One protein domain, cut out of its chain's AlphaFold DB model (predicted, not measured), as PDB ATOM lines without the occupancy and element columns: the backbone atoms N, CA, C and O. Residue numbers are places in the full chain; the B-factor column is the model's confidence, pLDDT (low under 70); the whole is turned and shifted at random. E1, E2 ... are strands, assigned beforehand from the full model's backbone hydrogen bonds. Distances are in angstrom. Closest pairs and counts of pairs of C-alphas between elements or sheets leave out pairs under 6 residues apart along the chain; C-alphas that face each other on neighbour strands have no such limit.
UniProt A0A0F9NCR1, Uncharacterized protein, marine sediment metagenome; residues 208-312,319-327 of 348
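Overview. This is residues 208 to 312 and 319 to 327 of the 348 residues of an uncharacterized protein of marine sediment metagenome (UniProt A0A0F9NCR1). A long, twisted sheet, E1-E2-E3, extends at one end through the E1 and E2 hairpin, with a smaller sheet, E4-E5-E6, loosely alongside. Both are meanders, each strand the antiparallel neighbour of the one before. The 114 printed residues include six strands, E1 to E6 in order, and no named helix; the class is all strand, with under half, 48, in named elements. The whole is loose, radius of gyration of the C-alphas 17.1 A, spanning 57 by 30 by 23 A.

Along the chain. E1, residues 218 to 229, 28.7 A, begins at C-alpha (83.832, -19.794, 72.571). E2 is 239 to 249, 30.2 A; E3 255 to 263; E4 268 to 271; E5 284 to 288; E6 301 to 307, ending at (71.719, -11.804, 63.148).

Arrangement. E1 bends at 226, E2 at 242. Hairpin pairs within hydrogen-bond range, 2.8 A each, include N 221-O 245, E1 and E2; N 244-O 260, E2 and E3; N 269-O 287, E4 and E5; N 286-O 303, E5 and E6. E3 and E6 are only just apart, closest 8.5 A.

Size, cuts and confidence. Residues 313 to 318 are cut, gap 19.1 A. Links E4-E5 and E5-E6 are long. pLDDT is under 70 at 24 residues, including 208 to 216 and 319 to 327.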
ATOM      1  N   SER A 208      85.922 -15.218  81.819       60.22
ATOM      2  CA  SER A 208      86.481 -14.954  83.148       60.22
ATOM      3  C   SER A 208      86.047 -16.015  84.179       60.22
ATOM      4  O   SER A 208      84.987 -16.620  84.059       60.22
ATOM      5  N   GLY A 209      86.895 -16.291  85.182       51.97
ATOM      6  CA  GLY A 209      86.650 -17.318  86.213       51.97
ATOM      7  C   GLY A 209      87.093 -18.741  85.825       51.97
ATOM      8  O   GLY A 209      87.314 -19.050  84.660       51.97
ATOM      9  N   LYS A 210      87.298 -19.633  86.811       46.09
ATOM     10  CA  LYS A 210      87.602 -21.067  86.568       46.09
ATOM     11  C   LYS A 210      86.341 -21.930  86.442       46.09
ATOM     12  O   LYS A 210      86.418 -22.986  85.824       46.09
ATOM     13  N   MET A 211      85.228 -21.500  87.038       44.09
ATOM     14  CA  MET A 211      83.958 -22.240  87.060       44.09
ATOM     15  C   MET A 211      82.938 -21.708  86.040       44.09
ATOM     16  O   MET A 211      82.052 -22.458  85.653       44.09
ATOM     17  N   ASP A 212      83.131 -20.485  85.531       51.25
ATOM     18  CA  ASP A 212      82.126 -19.764  84.731       51.25
ATOM     19  C   ASP A 212      82.517 -19.581  83.254       51.25
ATOM     20  O   ASP A 212      81.842 -18.862  82.524       51.25
ATOM     21  N   LYS A 213      83.596 -20.222  82.774       56.06
ATOM     22  CA  LYS A 213      83.965 -20.131  81.351       56.06
ATOM     23  C   LYS A 213      82.908 -20.813  80.494       56.06
ATOM     24  O   LYS A 213      82.789 -22.039  80.541       56.06
ATOM     25  N   ASP A 214      82.234 -20.048  79.642       60.56
ATOM     26  CA  ASP A 214      81.346 -20.618  78.630       60.56
ATOM     27  C   ASP A 214      82.159 -21.194  77.461       60.56
ATOM     28  O   ASP A 214      82.329 -20.583  76.401       60.56
ATOM     29  N   THR A 215      82.686 -22.401  77.657       60.47
ATOM     30  CA  THR A 215      83.363 -23.159  76.595       60.47
ATOM     31  C   THR A 215      82.390 -23.706  75.552       60.47
ATOM     32  O   THR A 215      82.836 -24.232  74.532       60.47
ATOM     33  N   THR A 216      81.074 -23.586  75.775       65.00
ATOM     34  CA  THR A 216      80.055 -23.977  74.790       65.00
ATOM     35  C   THR A 216      79.872 -22.913  73.713       65.00
ATOM     36  O   THR A 216      79.519 -23.247  72.584       65.00
ATOM     37  N   LEU A 217      80.178 -21.651  74.033       79.12
ATOM     38  CA  LEU A 217      80.076 -20.527  73.107       79.12
ATOM     39  C   LEU A 217      81.398 -20.227  72.387       79.12
ATOM     40  O   LEU A 217      81.393 -19.989  71.182       79.12
ATOM     41  N   VAL A 218      82.526 -20.220  73.107       83.75
ATOM     42  CA  VAL A 218      83.832 -19.794  72.571       83.75
ATOM     43  C   VAL A 218      84.879 -20.879  72.771       83.75
ATOM     44  O   VAL A 218      85.120 -21.320  73.895       83.75
ATOM     45  N   ASN A 219      85.576 -21.251  71.697       84.44
ATOM     46  CA  ASN A 219      86.639 -22.248  71.749       84.44
ATOM     47  C   ASN A 219      87.908 -21.787  71.021       84.44
ATOM     48  O   ASN A 219      87.848 -21.258  69.915       84.44
ATOM     49  N   ILE A 220      89.074 -22.023  71.628       85.75
ATOM     50  CA  ILE A 220      90.376 -21.806  70.984       85.75
ATOM     51  C   ILE A 220      90.777 -23.127  70.337       85.75
ATOM     52  O   ILE A 220      91.148 -24.081  71.019       85.75
ATOM     53  N   ILE A 221      90.712 -23.193  69.011       88.06
ATOM     54  CA  ILE A 221      90.947 -24.439  68.274       88.06
ATOM     55  C   ILE A 221      92.416 -24.651  67.903       88.06
ATOM     56  O   ILE A 221      92.795 -25.755  67.490       88.06
ATOM     57  N   GLY A 222      93.245 -23.615  68.036       87.00
ATOM     58  CA  GLY A 222      94.667 -23.706  67.763       87.00
ATOM     59  C   GLY A 222      95.438 -22.415  67.973       87.00
ATOM     60  O   GLY A 222      94.873 -21.333  68.117       87.00
ATOM     61  N   TYR A 223      96.755 -22.576  67.949       88.25
ATOM     62  CA  TYR A 223      97.748 -21.522  68.041       88.25
ATOM     63  C   TYR A 223      98.831 -21.784  66.992       88.25
ATOM     64  O   TYR A 223      99.280 -22.922  66.834       88.25
ATOM     65  N   GLN A 224      99.217 -20.746  66.260       89.44
ATOM     66  CA  GLN A 224     100.357 -20.758  65.355       89.44
ATOM     67  C   GLN A 224     101.334 -19.681  65.802       89.44
ATOM     68  O   GLN A 224     101.108 -18.496  65.550       89.44
ATOM     69  N   GLU A 225     102.416 -20.115  66.437       87.31
ATOM     70  CA  GLU A 225     103.533 -19.254  66.806       87.31
ATOM     71  C   GLU A 225     104.118 -18.561  65.572       87.31
ATOM     72  O   GLU A 225     104.240 -19.151  64.492       87.31
ATOM     73  N   THR A 226     104.435 -17.284  65.732       87.38
ATOM     74  CA  THR A 226     105.091 -16.468  64.704       87.38
ATOM     75  C   THR A 226     106.330 -15.757  65.220       87.38
ATOM     76  O   THR A 226     107.119 -15.285  64.409       87.38
ATOM     77  N   ASP A 227     106.469 -15.657  66.538       83.75
ATOM     78  CA  ASP A 227     107.597 -15.047  67.217       83.75
ATOM     79  C   ASP A 227     107.780 -15.728  68.577       83.75
ATOM     80  O   ASP A 227     106.798 -16.095  69.229       83.75
ATOM     81  N   SER A 228     109.025 -15.933  68.983       83.31
ATOM     82  CA  SER A 228     109.367 -16.603  70.235       83.31
ATOM     83  C   SER A 228     110.763 -16.208  70.682       83.31
ATOM     84  O   SER A 228     111.687 -16.179  69.869       83.31
ATOM     85  N   GLU A 229     110.933 -16.003  71.981       79.81
ATOM     86  CA  GLU A 229     112.241 -15.809  72.593       79.81
ATOM     87  C   GLU A 229     112.439 -16.854  73.691       79.81
ATOM     88  O   GLU A 229     111.630 -16.977  74.617       79.81
ATOM     89  N   ASP A 230     113.513 -17.630  73.573       76.50
ATOM     90  CA  ASP A 230     113.889 -18.605  74.588       76.50
ATOM     91  C   ASP A 230     114.503 -17.891  75.798       76.50
ATOM     92  O   ASP A 230     115.399 -17.057  75.668       76.50
ATOM     93  N   GLY A 231     114.051 -18.258  76.999       68.25
ATOM     94  CA  GLY A 231     114.608 -17.731  78.241       68.25
ATOM     95  C   GLY A 231     116.073 -18.145  78.438       68.25
ATOM     96  O   GLY A 231     116.449 -19.301  78.238       68.25
ATOM     97  N   GLY A 232     116.914 -17.207  78.873       70.19
ATOM     98  CA  GLY A 232     118.311 -17.451  79.241       70.19
ATOM     99  C   GLY A 232     118.501 -17.759  80.733       70.19
ATOM    100  O   GLY A 232     117.593 -17.604  81.543       70.19
ATOM    101  N   TRP A 233     119.729 -18.116  81.138       64.69
ATOM    102  CA  TRP A 233     120.073 -18.390  82.551       64.69
ATOM    103  C   TRP A 233     119.686 -17.226  83.485       64.69
ATOM    104  O   TRP A 233     119.177 -17.446  84.581       64.69
ATOM    105  N   PHE A 234     119.898 -15.982  83.044       67.50
ATOM    106  CA  PHE A 234     119.602 -14.775  83.826       67.50
ATOM    107  C   PHE A 234     118.188 -14.209  83.601       67.50
ATOM    108  O   PHE A 234     117.782 -13.316  84.339       67.50
ATOM    109  N   ASN A 235     117.435 -14.731  82.625       62.41
ATOM    110  CA  ASN A 235     116.024 -14.412  82.407       62.41
ATOM    111  C   ASN A 235     115.286 -15.672  81.918       62.41
ATOM    112  O   ASN A 235     115.215 -15.901  80.712       62.41
ATOM    113  N   PRO A 236     114.768 -16.511  82.830       65.00
ATOM    114  CA  PRO A 236     114.217 -17.821  82.483       65.00
ATOM    115  C   PRO A 236     112.835 -17.752  81.817       65.00
ATOM    116  O   PRO A 236     112.280 -18.793  81.473       65.00
ATOM    117  N   ILE A 237     112.250 -16.559  81.683       67.56
ATOM    118  CA  ILE A 237     110.923 -16.385  81.100       67.56
ATOM    119  C   ILE A 237     111.053 -16.516  79.585       67.56
ATOM    120  O   ILE A 237     111.664 -15.668  78.941       67.56
ATOM    121  N   SER A 238     110.475 -17.580  79.033       71.00
ATOM    122  CA  SER A 238     110.282 -17.701  77.595       71.00
ATOM    123  C   SER A 238     109.068 -16.890  77.153       71.00
ATOM    124  O   SER A 238     108.057 -16.782  77.855       71.00
ATOM    125  N   TYR A 239     109.181 -16.322  75.966       76.69
ATOM    126  CA  TYR A 239     108.168 -15.502  75.332       76.69
ATOM    127  C   TYR A 239     107.688 -16.174  74.049       76.69
ATOM    128  O   TYR A 239     108.475 -16.776  73.327       76.69
ATOM    129  N   SER A 240     106.391 -16.072  73.762       81.75
ATOM    130  CA  SER A 240     105.806 -16.556  72.514       81.75
ATOM    131  C   SER A 240     104.639 -15.655  72.114       81.75
ATOM    132  O   SER A 240     103.791 -15.300  72.945       81.75
ATOM    133  N   ALA A 241     104.612 -15.288  70.836       86.75
ATOM    134  CA  ALA A 241     103.537 -14.549  70.200       86.75
ATOM    135  C   ALA A 241     103.142 -15.192  68.869       86.75
ATOM    136  O   ALA A 241     103.961 -15.711  68.098       86.75
ATOM    137  N   GLY A 242     101.848 -15.166  68.573       90.12
ATOM    138  CA  GLY A 242     101.326 -15.914  67.441       90.12
ATOM    139  C   GLY A 242      99.851 -15.700  67.190       90.12
ATOM    140  O   GLY A 242      99.182 -14.909  67.847       90.12
ATOM    141  N   ASN A 243      99.336 -16.414  66.196       92.38
ATOM    142  CA  ASN A 243      97.936 -16.351  65.812       92.38
ATOM    143  C   ASN A 243      97.138 -17.421  66.548       92.38
ATOM    144  O   ASN A 243      97.370 -18.616  66.375       92.38
ATOM    145  N   TYR A 244      96.157 -16.978  67.317       91.62
ATOM    146  CA  TYR A 244      95.122 -17.809  67.899       91.62
ATOM    147  C   TYR A 244      93.948 -17.912  66.932       91.62
ATOM    148  O   TYR A 244      93.505 -16.916  66.352       91.62
ATOM    149  N   PHE A 245      93.437 -19.128  66.787       92.75
ATOM    150  CA  PHE A 245      92.276 -19.438  65.964       92.75
ATOM    151  C   PHE A 245      91.121 -19.798  66.884       92.75
ATOM    152  O   PHE A 245      91.214 -20.738  67.677       92.75
ATOM    153  N   ILE A 246      90.070 -18.993  66.815       91.94
ATOM    154  CA  ILE A 246      88.955 -18.991  67.751       91.94
ATOM    155  C   ILE A 246      87.680 -19.276  66.963       91.94
ATOM    156  O   ILE A 246      87.417 -18.642  65.941       91.94
ATOM    157  N   GLU A 247      86.880 -20.208  67.457       92.25
ATOM    158  CA  GLU A 247      85.536 -20.477  66.964       92.25
ATOM    159  C   GLU A 247      84.521 -19.936  67.972       92.25
ATOM    160  O   GLU A 247      84.577 -20.259  69.161       92.25
ATOM    161  N   LEU A 248      83.610 -19.091  67.489       91.88
ATOM    162  CA  LEU A 248      82.450 -18.607  68.229       91.88
ATOM    163  C   LEU A 248      81.202 -19.287  67.654       91.88
ATOM    164  O   LEU A 248      80.830 -19.034  66.504       91.88
ATOM    165  N   TYR A 249      80.584 -20.167  68.436       90.06
ATOM    166  CA  TYR A 249      79.402 -20.930  68.039       90.06
ATOM    167  C   TYR A 249      78.138 -20.105  68.272       90.06
ATOM    168  O   TYR A 249      77.869 -19.670  69.388       90.06
ATOM    169  N   MET A 250      77.352 -19.894  67.220       88.06
ATOM    170  CA  MET A 250      76.158 -19.060  67.275       88.06
ATOM    171  C   MET A 250      74.871 -19.905  67.235       88.06
ATOM    172  O   MET A 250      74.839 -20.931  66.549       88.06
ATOM    173  N   PRO A 251      73.782 -19.481  67.910       81.06
ATOM    174  CA  PRO A 251      72.549 -20.270  68.030       81.06
ATOM    175  C   PRO A 251      71.893 -20.736  66.718       81.06
ATOM    176  O   PRO A 251      71.245 -21.778  66.714       81.06
ATOM    177  N   LEU A 252      72.080 -20.035  65.588       73.75
ATOM    178  CA  LEU A 252      71.558 -20.472  64.275       73.75
ATOM    179  C   LEU A 252      72.396 -21.577  63.601       73.75
ATOM    180  O   LEU A 252      72.225 -21.841  62.412       73.75
ATOM    181  N   GLY A 253      73.311 -22.214  64.339       75.44
ATOM    182  CA  GLY A 253      74.183 -23.279  63.833       75.44
ATOM    183  C   GLY A 253      75.383 -22.780  63.024       75.44
ATOM    184  O   GLY A 253      76.108 -23.589  62.447       75.44
ATOM    185  N   ASP A 254      75.607 -21.465  62.994       85.69
ATOM    186  CA  ASP A 254      76.762 -20.844  62.350       85.69
ATOM    187  C   ASP A 254      77.955 -20.781  63.318       85.69
ATOM    188  O   ASP A 254      77.802 -20.689  64.536       85.69
ATOM    189  N   THR A 255      79.167 -20.771  62.767       91.94
ATOM    190  CA  THR A 255      80.403 -20.552  63.527       91.94
ATOM    191  C   THR A 255      81.148 -19.363  62.944       91.94
ATOM    192  O   THR A 255      81.519 -19.385  61.769       91.94
ATOM    193  N   ILE A 256      81.397 -18.341  63.762       95.31
ATOM    194  CA  ILE A 256      82.286 -17.235  63.395       95.31
ATOM    195  C   ILE A 256      83.724 -17.689  63.653       95.31
ATOM    196  O   ILE A 256      84.055 -18.120  64.759       95.31
ATOM    197  N   LYS A 257      84.575 -17.608  62.627       95.50
ATOM    198  CA  LYS A 257      85.959 -18.092  62.662       95.50
ATOM    199  C   LYS A 257      86.922 -16.921  62.745       95.50
ATOM    200  O   LYS A 257      87.219 -16.254  61.757       95.50
ATOM    201  N   ILE A 258      87.428 -16.687  63.944       95.50
ATOM    202  CA  ILE A 258      88.197 -15.497  64.282       95.50
ATOM    203  C   ILE A 258      89.681 -15.845  64.374       95.50
ATOM    204  O   ILE A 258      90.079 -16.809  65.024       95.50
ATOM    205  N   LYS A 259      90.516 -15.021  63.751       94.62
ATOM    206  CA  LYS A 259      91.967 -15.010  63.930       94.62
ATOM    207  C   LYS A 259      92.339 -13.825  64.821       94.62
ATOM    208  O   LYS A 259      91.983 -12.690  64.509       94.62
ATOM    209  N   ARG A 260      93.086 -14.064  65.898       92.69
ATOM    210  CA  ARG A 260      93.624 -13.008  66.770       92.69
ATOM    211  C   ARG A 260      95.110 -13.246  66.992       92.69
ATOM    212  O   ARG A 260      95.484 -14.295  67.501       92.69
ATOM    213  N   HIS A 261      95.953 -12.294  66.599       91.81
ATOM    214  CA  HIS A 261      97.347 -12.303  67.043       91.81
ATOM    215  C   HIS A 261      97.400 -12.070  68.556       91.81
ATOM    216  O   HIS A 261      96.488 -11.444  69.082       91.81
ATOM    217  N   GLY A 262      98.401 -12.565  69.264       87.50
ATOM    218  CA  GLY A 262      98.489 -12.370  70.703       87.50
ATOM    219  C   GLY A 262      99.867 -12.703  71.244       87.50
ATOM    220  O   GLY A 262     100.381 -13.792  70.972       87.50
ATOM    221  N   SER A 263     100.441 -11.795  72.025       80.75
ATOM    222  CA  SER A 263     101.639 -12.026  72.830       80.75
ATOM    223  C   SER A 263     101.255 -12.561  74.210       80.75
ATOM    224  O   SER A 263     100.469 -11.924  74.912       80.75
ATOM    225  N   MET A 264     101.790 -13.714  74.625       71.75
ATOM    226  CA  MET A 264     101.508 -14.307  75.948       71.75
ATOM    227  C   MET A 264     100.013 -14.578  76.257       71.75
ATOM    228  O   MET A 264      99.638 -14.773  77.413       71.75
ATOM    229  N   GLY A 265      99.142 -14.623  75.245       78.44
ATOM    230  CA  GLY A 265      97.714 -14.905  75.407       78.44
ATOM    231  C   GLY A 265      96.852 -14.149  74.402       78.44
ATOM    232  O   GLY A 265      97.360 -13.582  73.443       78.44
ATOM    233  N   ILE A 266      95.534 -14.146  74.626       80.56
ATOM    234  CA  ILE A 266      94.576 -13.378  73.819       80.56
ATOM    235  C   ILE A 266      93.847 -12.353  74.671       80.56
ATOM    236  O   ILE A 266      92.971 -12.714  75.464       80.56
ATOM    237  N   ASN A 267      94.172 -11.081  74.451       84.44
ATOM    238  CA  ASN A 267      93.478  -9.969  75.081       84.44
ATOM    239  C   ASN A 267      92.197  -9.628  74.304       84.44
ATOM    240  O   ASN A 267      92.172  -8.834  73.360       84.44
ATOM    241  N   MET A 268      91.158 -10.394  74.613       88.69
ATOM    242  CA  MET A 268      89.879 -10.396  73.919       88.69
ATOM    243  C   MET A 268      88.799 -10.781  74.921       88.69
ATOM    244  O   MET A 268      88.973 -11.745  75.654       88.69
ATOM    245  N   GLN A 269      87.686 -10.079  74.984       91.25
ATOM    246  CA  GLN A 269      86.632 -10.361  75.957       91.25
ATOM    247  C   GLN A 269      85.306 -10.481  75.226       91.25
ATOM    248  O   GLN A 269      85.073  -9.789  74.236       91.25
ATOM    249  N   PHE A 270      84.461 -11.395  75.687       91.38
ATOM    250  CA  PHE A 270      83.168 -11.680  75.080       91.38
ATOM    251  C   PHE A 270      82.088 -11.346  76.092       91.38
ATOM    252  O   PHE A 270      82.183 -11.741  77.249       91.38
ATOM    253  N   TYR A 271      81.046 -10.653  75.656       90.81
ATOM    254  CA  TYR A 271      79.979 -10.189  76.527       90.81
ATOM    255  C   TYR A 271      78.616 -10.484  75.920       90.81
ATOM    256  O   TYR A 271      78.416 -10.401  74.704       90.81
ATOM    257  N   LYS A 272      77.654 -10.771  76.795       89.00
ATOM    258  CA  LYS A 272      76.231 -10.832  76.470       89.00
ATOM    259  C   LYS A 272      75.453  -9.931  77.412       89.00
ATOM    260  O   LYS A 272      75.738  -9.868  78.605       89.00
ATOM    261  N   MET A 273      74.444  -9.266  76.866       89.12
ATOM    262  CA  MET A 273      73.402  -8.659  77.683       89.12
ATOM    263  C   MET A 273      72.469  -9.766  78.186       89.12
ATOM    264  O   MET A 273      72.028 -10.573  77.367       89.12
ATOM    265  N   PRO A 274      72.126  -9.808  79.483       84.44
ATOM    266  CA  PRO A 274      71.134 -10.753  79.985       84.44
ATOM    267  C   PRO A 274      69.768 -10.531  79.328       84.44
ATOM    268  O   PRO A 274      69.320  -9.388  79.204       84.44
ATOM    269  N   VAL A 275      69.062 -11.610  78.980       85.06
ATOM    270  CA  VAL A 275      67.712 -11.533  78.381       85.06
ATOM    271  C   VAL A 275      66.725 -10.818  79.309       85.06
ATOM    272  O   VAL A 275      65.923  -9.991  78.878       85.06
ATOM    273  N   THR A 276      66.846 -11.039  80.622       82.69
ATOM    274  CA  THR A 276      66.062 -10.337  81.658       82.69
ATOM    275  C   THR A 276      66.236  -8.814  81.611       82.69
ATOM    276  O   THR A 276      65.340  -8.066  82.009       82.69
ATOM    277  N   GLN A 277      67.356  -8.348  81.062       85.81
ATOM    278  CA  GLN A 277      67.715  -6.945  80.883       85.81
ATOM    279  C   GLN A 277      67.583  -6.491  79.420       85.81
ATOM    280  O   GLN A 277      68.180  -5.498  79.026       85.81
ATOM    281  N   GLY A 278      66.780  -7.195  78.613       84.94
ATOM    282  CA  GLY A 278      66.506  -6.845  77.217       84.94
ATOM    283  C   GLY A 278      67.567  -7.305  76.220       84.94
ATOM    284  O   GLY A 278      67.485  -6.930  75.054       84.94
ATOM    285  N   GLY A 279      68.555  -8.092  76.656       88.31
ATOM    286  CA  GLY A 279      69.516  -8.736  75.767       88.31
ATOM    287  C   GLY A 279      68.896  -9.831  74.900       88.31
ATOM    288  O   GLY A 279      67.763 -10.249  75.125       88.31
ATOM    289  N   ARG A 280      69.669 -10.310  73.923       87.69
ATOM    290  CA  ARG A 280      69.299 -11.433  73.055       87.69
ATOM    291  C   ARG A 280      70.370 -12.513  73.090       87.69
ATOM    292  O   ARG A 280      71.564 -12.211  73.057       87.69
ATOM    293  N   ASN A 281      69.951 -13.773  73.081       84.12
ATOM    294  CA  ASN A 281      70.871 -14.911  73.118       84.12
ATOM    295  C   ASN A 281      71.735 -15.069  71.861       84.12
ATOM    296  O   ASN A 281      72.810 -15.678  71.920       84.12
ATOM    297  N   ASP A 282      71.265 -14.525  70.742       88.12
ATOM    298  CA  ASP A 282      71.904 -14.546  69.431       88.12
ATOM    299  C   ASP A 282      72.806 -13.329  69.164       88.12
ATOM    300  O   ASP A 282      73.326 -13.193  68.059       88.12
ATOM    301  N   VAL A 283      73.051 -12.479  70.167       92.50
ATOM    302  CA  VAL A 283      73.974 -11.342  70.067       92.50
ATOM    303  C   VAL A 283      75.161 -11.539  71.003       92.50
ATOM    304  O   VAL A 283      74.997 -11.899  72.167       92.50
ATOM    305  N   VAL A 284      76.372 -11.293  70.500       94.31
ATOM    306  CA  VAL A 284      77.614 -11.324  71.283       94.31
ATOM    307  C   VAL A 284      78.412 -10.063  71.001       94.31
ATOM    308  O   VAL A 284      78.686  -9.734  69.849       94.31
ATOM    309  N   PHE A 285      78.823  -9.375  72.055       96.38
ATOM    310  CA  PHE A 285      79.737  -8.247  71.970       96.38
ATOM    311  C   PHE A 285      81.160  -8.725  72.225       96.38
ATOM    312  O   PHE A 285      81.385  -9.567  73.093       96.38
ATOM    313  N   ILE A 286      82.121  -8.201  71.472       96.31
ATOM    314  CA  ILE A 286      83.522  -8.599  71.575       96.31
ATOM    315  C   ILE A 286      84.386  -7.354  71.706       96.31
ATOM    316  O   ILE A 286      84.361  -6.494  70.827       96.31
ATOM    317  N   VAL A 287      85.164  -7.276  72.781       95.69
ATOM    318  CA  VAL A 287      86.179  -6.237  72.991       95.69
ATOM    319  C   VAL A 287      87.549  -6.836  72.703       95.69
ATOM    320  O   VAL A 287      87.833  -7.968  73.097       95.69
ATOM    321  N   GLN A 288      88.386  -6.100  71.982       93.19
ATOM    322  CA  GLN A 288      89.794  -6.423  71.782       93.19
ATOM    323  C   GLN A 288      90.626  -5.264  72.314       93.19
ATOM    324  O   GLN A 288      90.371  -4.110  71.976       93.19
ATOM    325  N   GLU A 289      91.636  -5.574  73.114       88.44
ATOM    326  CA  GLU A 289      92.631  -4.587  73.528       88.44
ATOM    327  C   GLU A 289      93.869  -4.751  72.643       88.44
ATOM    328  O   GLU A 289      94.298  -5.892  72.432       88.44
ATOM    329  N   PRO A 290      94.422  -3.664  72.085       84.81
ATOM    330  CA  PRO A 290      95.625  -3.733  71.267       84.81
ATOM    331  C   PRO A 290      96.875  -3.995  72.121       84.81
ATOM    332  O   PRO A 290      96.827  -3.969  73.350       84.81
ATOM    333  N   ASN A 291      98.010  -4.243  71.465       83.06
ATOM    334  CA  ASN A 291      99.293  -4.450  72.137       83.06
ATOM    335  C   ASN A 291     100.400  -3.615  71.487       83.06
ATOM    336  O   ASN A 291     100.592  -3.672  70.271       83.06
ATOM    337  N   GLU A 292     101.153  -2.884  72.313       83.12
ATOM    338  CA  GLU A 292     102.248  -2.006  71.881       83.12
ATOM    339  C   GLU A 292     103.392  -2.757  71.183       83.12
ATOM    340  O   GLU A 292     104.074  -2.180  70.342       83.12
ATOM    341  N   MET A 293     103.608  -4.040  71.497       82.81
ATOM    342  CA  MET A 293     104.687  -4.845  70.910       82.81
ATOM    343  C   MET A 293     104.413  -5.250  69.457       82.81
ATOM    344  O   MET A 293     105.358  -5.417  68.687       82.81
ATOM    345  N   TYR A 294     103.141  -5.387  69.059       86.44
ATOM    346  CA  TYR A 294     102.765  -5.691  67.672       86.44
ATOM    347  C   TYR A 294     101.603  -4.819  67.201       86.44
ATOM    348  O   TYR A 294     100.508  -5.321  66.920       86.44
ATOM    349  N   PRO A 295     101.826  -3.510  67.057       85.44
ATOM    350  CA  PRO A 295     100.775  -2.574  66.684       85.44
ATOM    351  C   PRO A 295     100.171  -2.896  65.305       85.44
ATOM    352  O   PRO A 295      98.993  -2.652  65.059       85.44
ATOM    353  N   ASP A 296     100.946  -3.520  64.416       87.69
ATOM    354  CA  ASP A 296     100.556  -3.931  63.066       87.69
ATOM    355  C   ASP A 296      99.808  -5.279  62.998       87.69
ATOM    356  O   ASP A 296      99.316  -5.651  61.928       87.69
ATOM    357  N   LYS A 297      99.713  -6.015  64.115       87.19
ATOM    358  CA  LYS A 297      99.081  -7.350  64.181       87.19
ATOM    359  C   LYS A 297      98.020  -7.463  65.271       87.19
ATOM    360  O   LYS A 297      97.107  -8.283  65.149       87.19
ATOM    361  N   GLU A 298      98.131  -6.668  66.328       87.12
ATOM    362  CA  GLU A 298      97.259  -6.702  67.491       87.12
ATOM    363  C   GLU A 298      96.307  -5.523  67.546       87.12
ATOM    364  O   GLU A 298      96.537  -4.562  68.266       87.12
ATOM    365  N   PHE A 299      95.214  -5.627  66.798       89.25
ATOM    366  CA  PHE A 299      94.210  -4.576  66.731       89.25
ATOM    367  C   PHE A 299      93.213  -4.625  67.889       89.25
ATOM    368  O   PHE A 299      92.834  -5.706  68.353       89.25
ATOM    369  N   GLY A 300      92.764  -3.443  68.302       92.31
ATOM    370  CA  GLY A 300      91.737  -3.259  69.312       92.31
ATOM    371  C   GLY A 300      90.326  -3.174  68.730       92.31
ATOM    372  O   GLY A 300      89.985  -3.784  67.706       92.31
ATOM    373  N   GLY A 301      89.505  -2.362  69.382       94.88
ATOM    374  CA  GLY A 301      88.141  -2.046  68.999       94.88
ATOM    375  C   GLY A 301      87.089  -2.883  69.712       94.88
ATOM    376  O   GLY A 301      87.365  -3.800  70.488       94.88
ATOM    377  N   MET A 302      85.840  -2.549  69.410       97.00
ATOM    378  CA  MET A 302      84.683  -3.284  69.897       97.00
ATOM    379  C   MET A 302      83.770  -3.639  68.741       97.00
ATOM    380  O   MET A 302      83.416  -2.787  67.923       97.00
ATOM    381  N   TYR A 303      83.348  -4.894  68.720       97.94
ATOM    382  CA  TYR A 303      82.552  -5.490  67.664       97.94
ATOM    383  C   TYR A 303      81.287  -6.107  68.250       97.94
ATOM    384  O   TYR A 303      81.238  -6.479  69.422       97.94
ATOM    385  N   VAL A 304      80.270  -6.245  67.413       97.69
ATOM    386  CA  VAL A 304      79.070  -7.023  67.704       97.69
ATOM    387  C   VAL A 304      78.907  -8.098  66.642       97.69
ATOM    388  O   VAL A 304      79.025  -7.825  65.449       97.69
ATOM    389  N   VAL A 305      78.633  -9.319  67.087       96.81
ATOM    390  CA  VAL A 305      78.151 -10.423  66.260       96.81
ATOM    391  C   VAL A 305      76.653 -10.536  66.491       96.81
ATOM    392  O   VAL A 305      76.225 -10.720  67.630       96.81
ATOM    393  N   ARG A 306      75.855 -10.409  65.432       94.62
ATOM    394  CA  ARG A 306      74.385 -10.367  65.521       94.62
ATOM    395  C   ARG A 306      73.716 -10.938  64.272       94.62
ATOM    396  O   ARG A 306      74.385 -11.031  63.238       94.62
ATOM    397  N   PRO A 307      72.433 -11.334  64.329       93.50
ATOM    398  CA  PRO A 307      71.719 -11.804  63.148       93.50
ATOM    399  C   PRO A 307      71.701 -10.743  62.044       93.50
ATOM    400  O   PRO A 307      71.510  -9.560  62.320       93.50
ATOM    401  N   ARG A 308      71.850 -11.170  60.785       92.75
ATOM    402  CA  ARG A 308      71.676 -10.274  59.627       92.75
ATOM    403  C   ARG A 308      70.237  -9.803  59.484       92.75
ATOM    404  O   ARG A 308      69.989  -8.653  59.142       92.75
ATOM    405  N   ASN A 309      69.289 -10.708  59.721       89.69
ATOM    406  CA  ASN A 309      67.886 -10.346  59.800       89.69
ATOM    407  C   ASN A 309      67.572  -9.904  61.233       89.69
ATOM    408  O   ASN A 309      67.338 -10.732  62.108       89.69
ATOM    409  N   GLN A 310      67.579  -8.597  61.466       82.75
ATOM    410  CA  GLN A 310      67.318  -8.019  62.787       82.75
ATOM    411  C   GLN A 310      65.860  -8.200  63.249       82.75
ATOM    412  O   GLN A 310      65.595  -8.181  64.450       82.75
ATOM    413  N   GLU A 311      64.931  -8.417  62.312       80.69
ATOM    414  CA  GLU A 311      63.511  -8.681  62.587       80.69
ATOM    415  C   GLU A 311      63.236 -10.156  62.916       80.69
ATOM    416  O   GLU A 311      62.118 -10.517  63.277       80.69
ATOM    417  N   GLN A 312      64.241 -11.026  62.788       76.06
ATOM    418  CA  GLN A 312      64.103 -12.444  63.091       76.06
ATOM    419  C   GLN A 312      63.765 -12.641  64.576       76.06
ATOM    420  O   GLN A 312      64.463 -12.122  65.460       76.06
ATOM    421  N   LYS A 319      69.338 -21.781  77.608       40.31
ATOM    422  CA  LYS A 319      69.652 -21.502  79.012       40.31
ATOM    423  C   LYS A 319      71.163 -21.613  79.132       40.31
ATOM    424  O   LYS A 319      71.703 -22.694  79.353       40.31
ATOM    425  N   SER A 320      71.834 -20.502  78.887       44.41
ATOM    426  CA  SER A 320      73.216 -20.323  79.267       44.41
ATOM    427  C   SER A 320      73.244 -20.333  80.796       44.41
ATOM    428  O   SER A 320      72.325 -19.816  81.436       44.41
ATOM    429  N   SER A 321      74.288 -20.891  81.408       44.41
ATOM    430  CA  SER A 321      74.520 -20.757  82.857       44.41
ATOM    431  C   SER A 321      74.543 -19.286  83.319       44.41
ATOM    432  O   SER A 321      74.392 -18.998  84.508       44.41
ATOM    433  N   PHE A 322      74.667 -18.342  82.381       47.56
ATOM    434  CA  PHE A 322      74.623 -16.904  82.609       47.56
ATOM    435  C   PHE A 322      73.212 -16.341  82.828       47.56
ATOM    436  O   PHE A 322      73.070 -15.367  83.568       47.56
ATOM    437  N   ASP A 323      72.163 -16.960  82.274       45.81
ATOM    438  CA  ASP A 323      70.780 -16.496  82.480       45.81
ATOM    439  C   ASP A 323      70.331 -16.671  83.941       45.81
ATOM    440  O   ASP A 323      69.498 -15.913  84.439       45.81
ATOM    441  N   SER A 324      70.913 -17.635  84.665       40.97
ATOM    442  CA  SER A 324      70.659 -17.857  86.096       40.97
ATOM    443  C   SER A 324      71.288 -16.799  87.008       40.97
ATOM    444  O   SER A 324      70.735 -16.505  88.069       40.97
ATOM    445  N   PHE A 325      72.394 -16.173  86.599       40.19
ATOM    446  CA  PHE A 325      73.149 -15.249  87.453       40.19
ATOM    447  C   PHE A 325      72.467 -13.884  87.617       40.19
ATOM    448  O   PHE A 325      72.635 -13.226  88.645       40.19
ATOM    449  N   SER A 326      71.633 -13.458  86.657       41.25
ATOM    450  CA  SER A 326      70.889 -12.197  86.794       41.25
ATOM    451  C   SER A 326      69.830 -12.249  87.903       41.25
ATOM    452  O   SER A 326      69.332 -11.204  88.309       41.25
ATOM    453  N   SER A 327      69.449 -13.447  88.365       37.31
ATOM    454  CA  SER A 327      68.472 -13.620  89.449       37.31
ATOM    455  C   SER A 327      69.086 -13.461  90.848       37.31
ATOM    456  O   SER A 327      68.394 -13.061  91.781       37.31
TER     457      SER A 327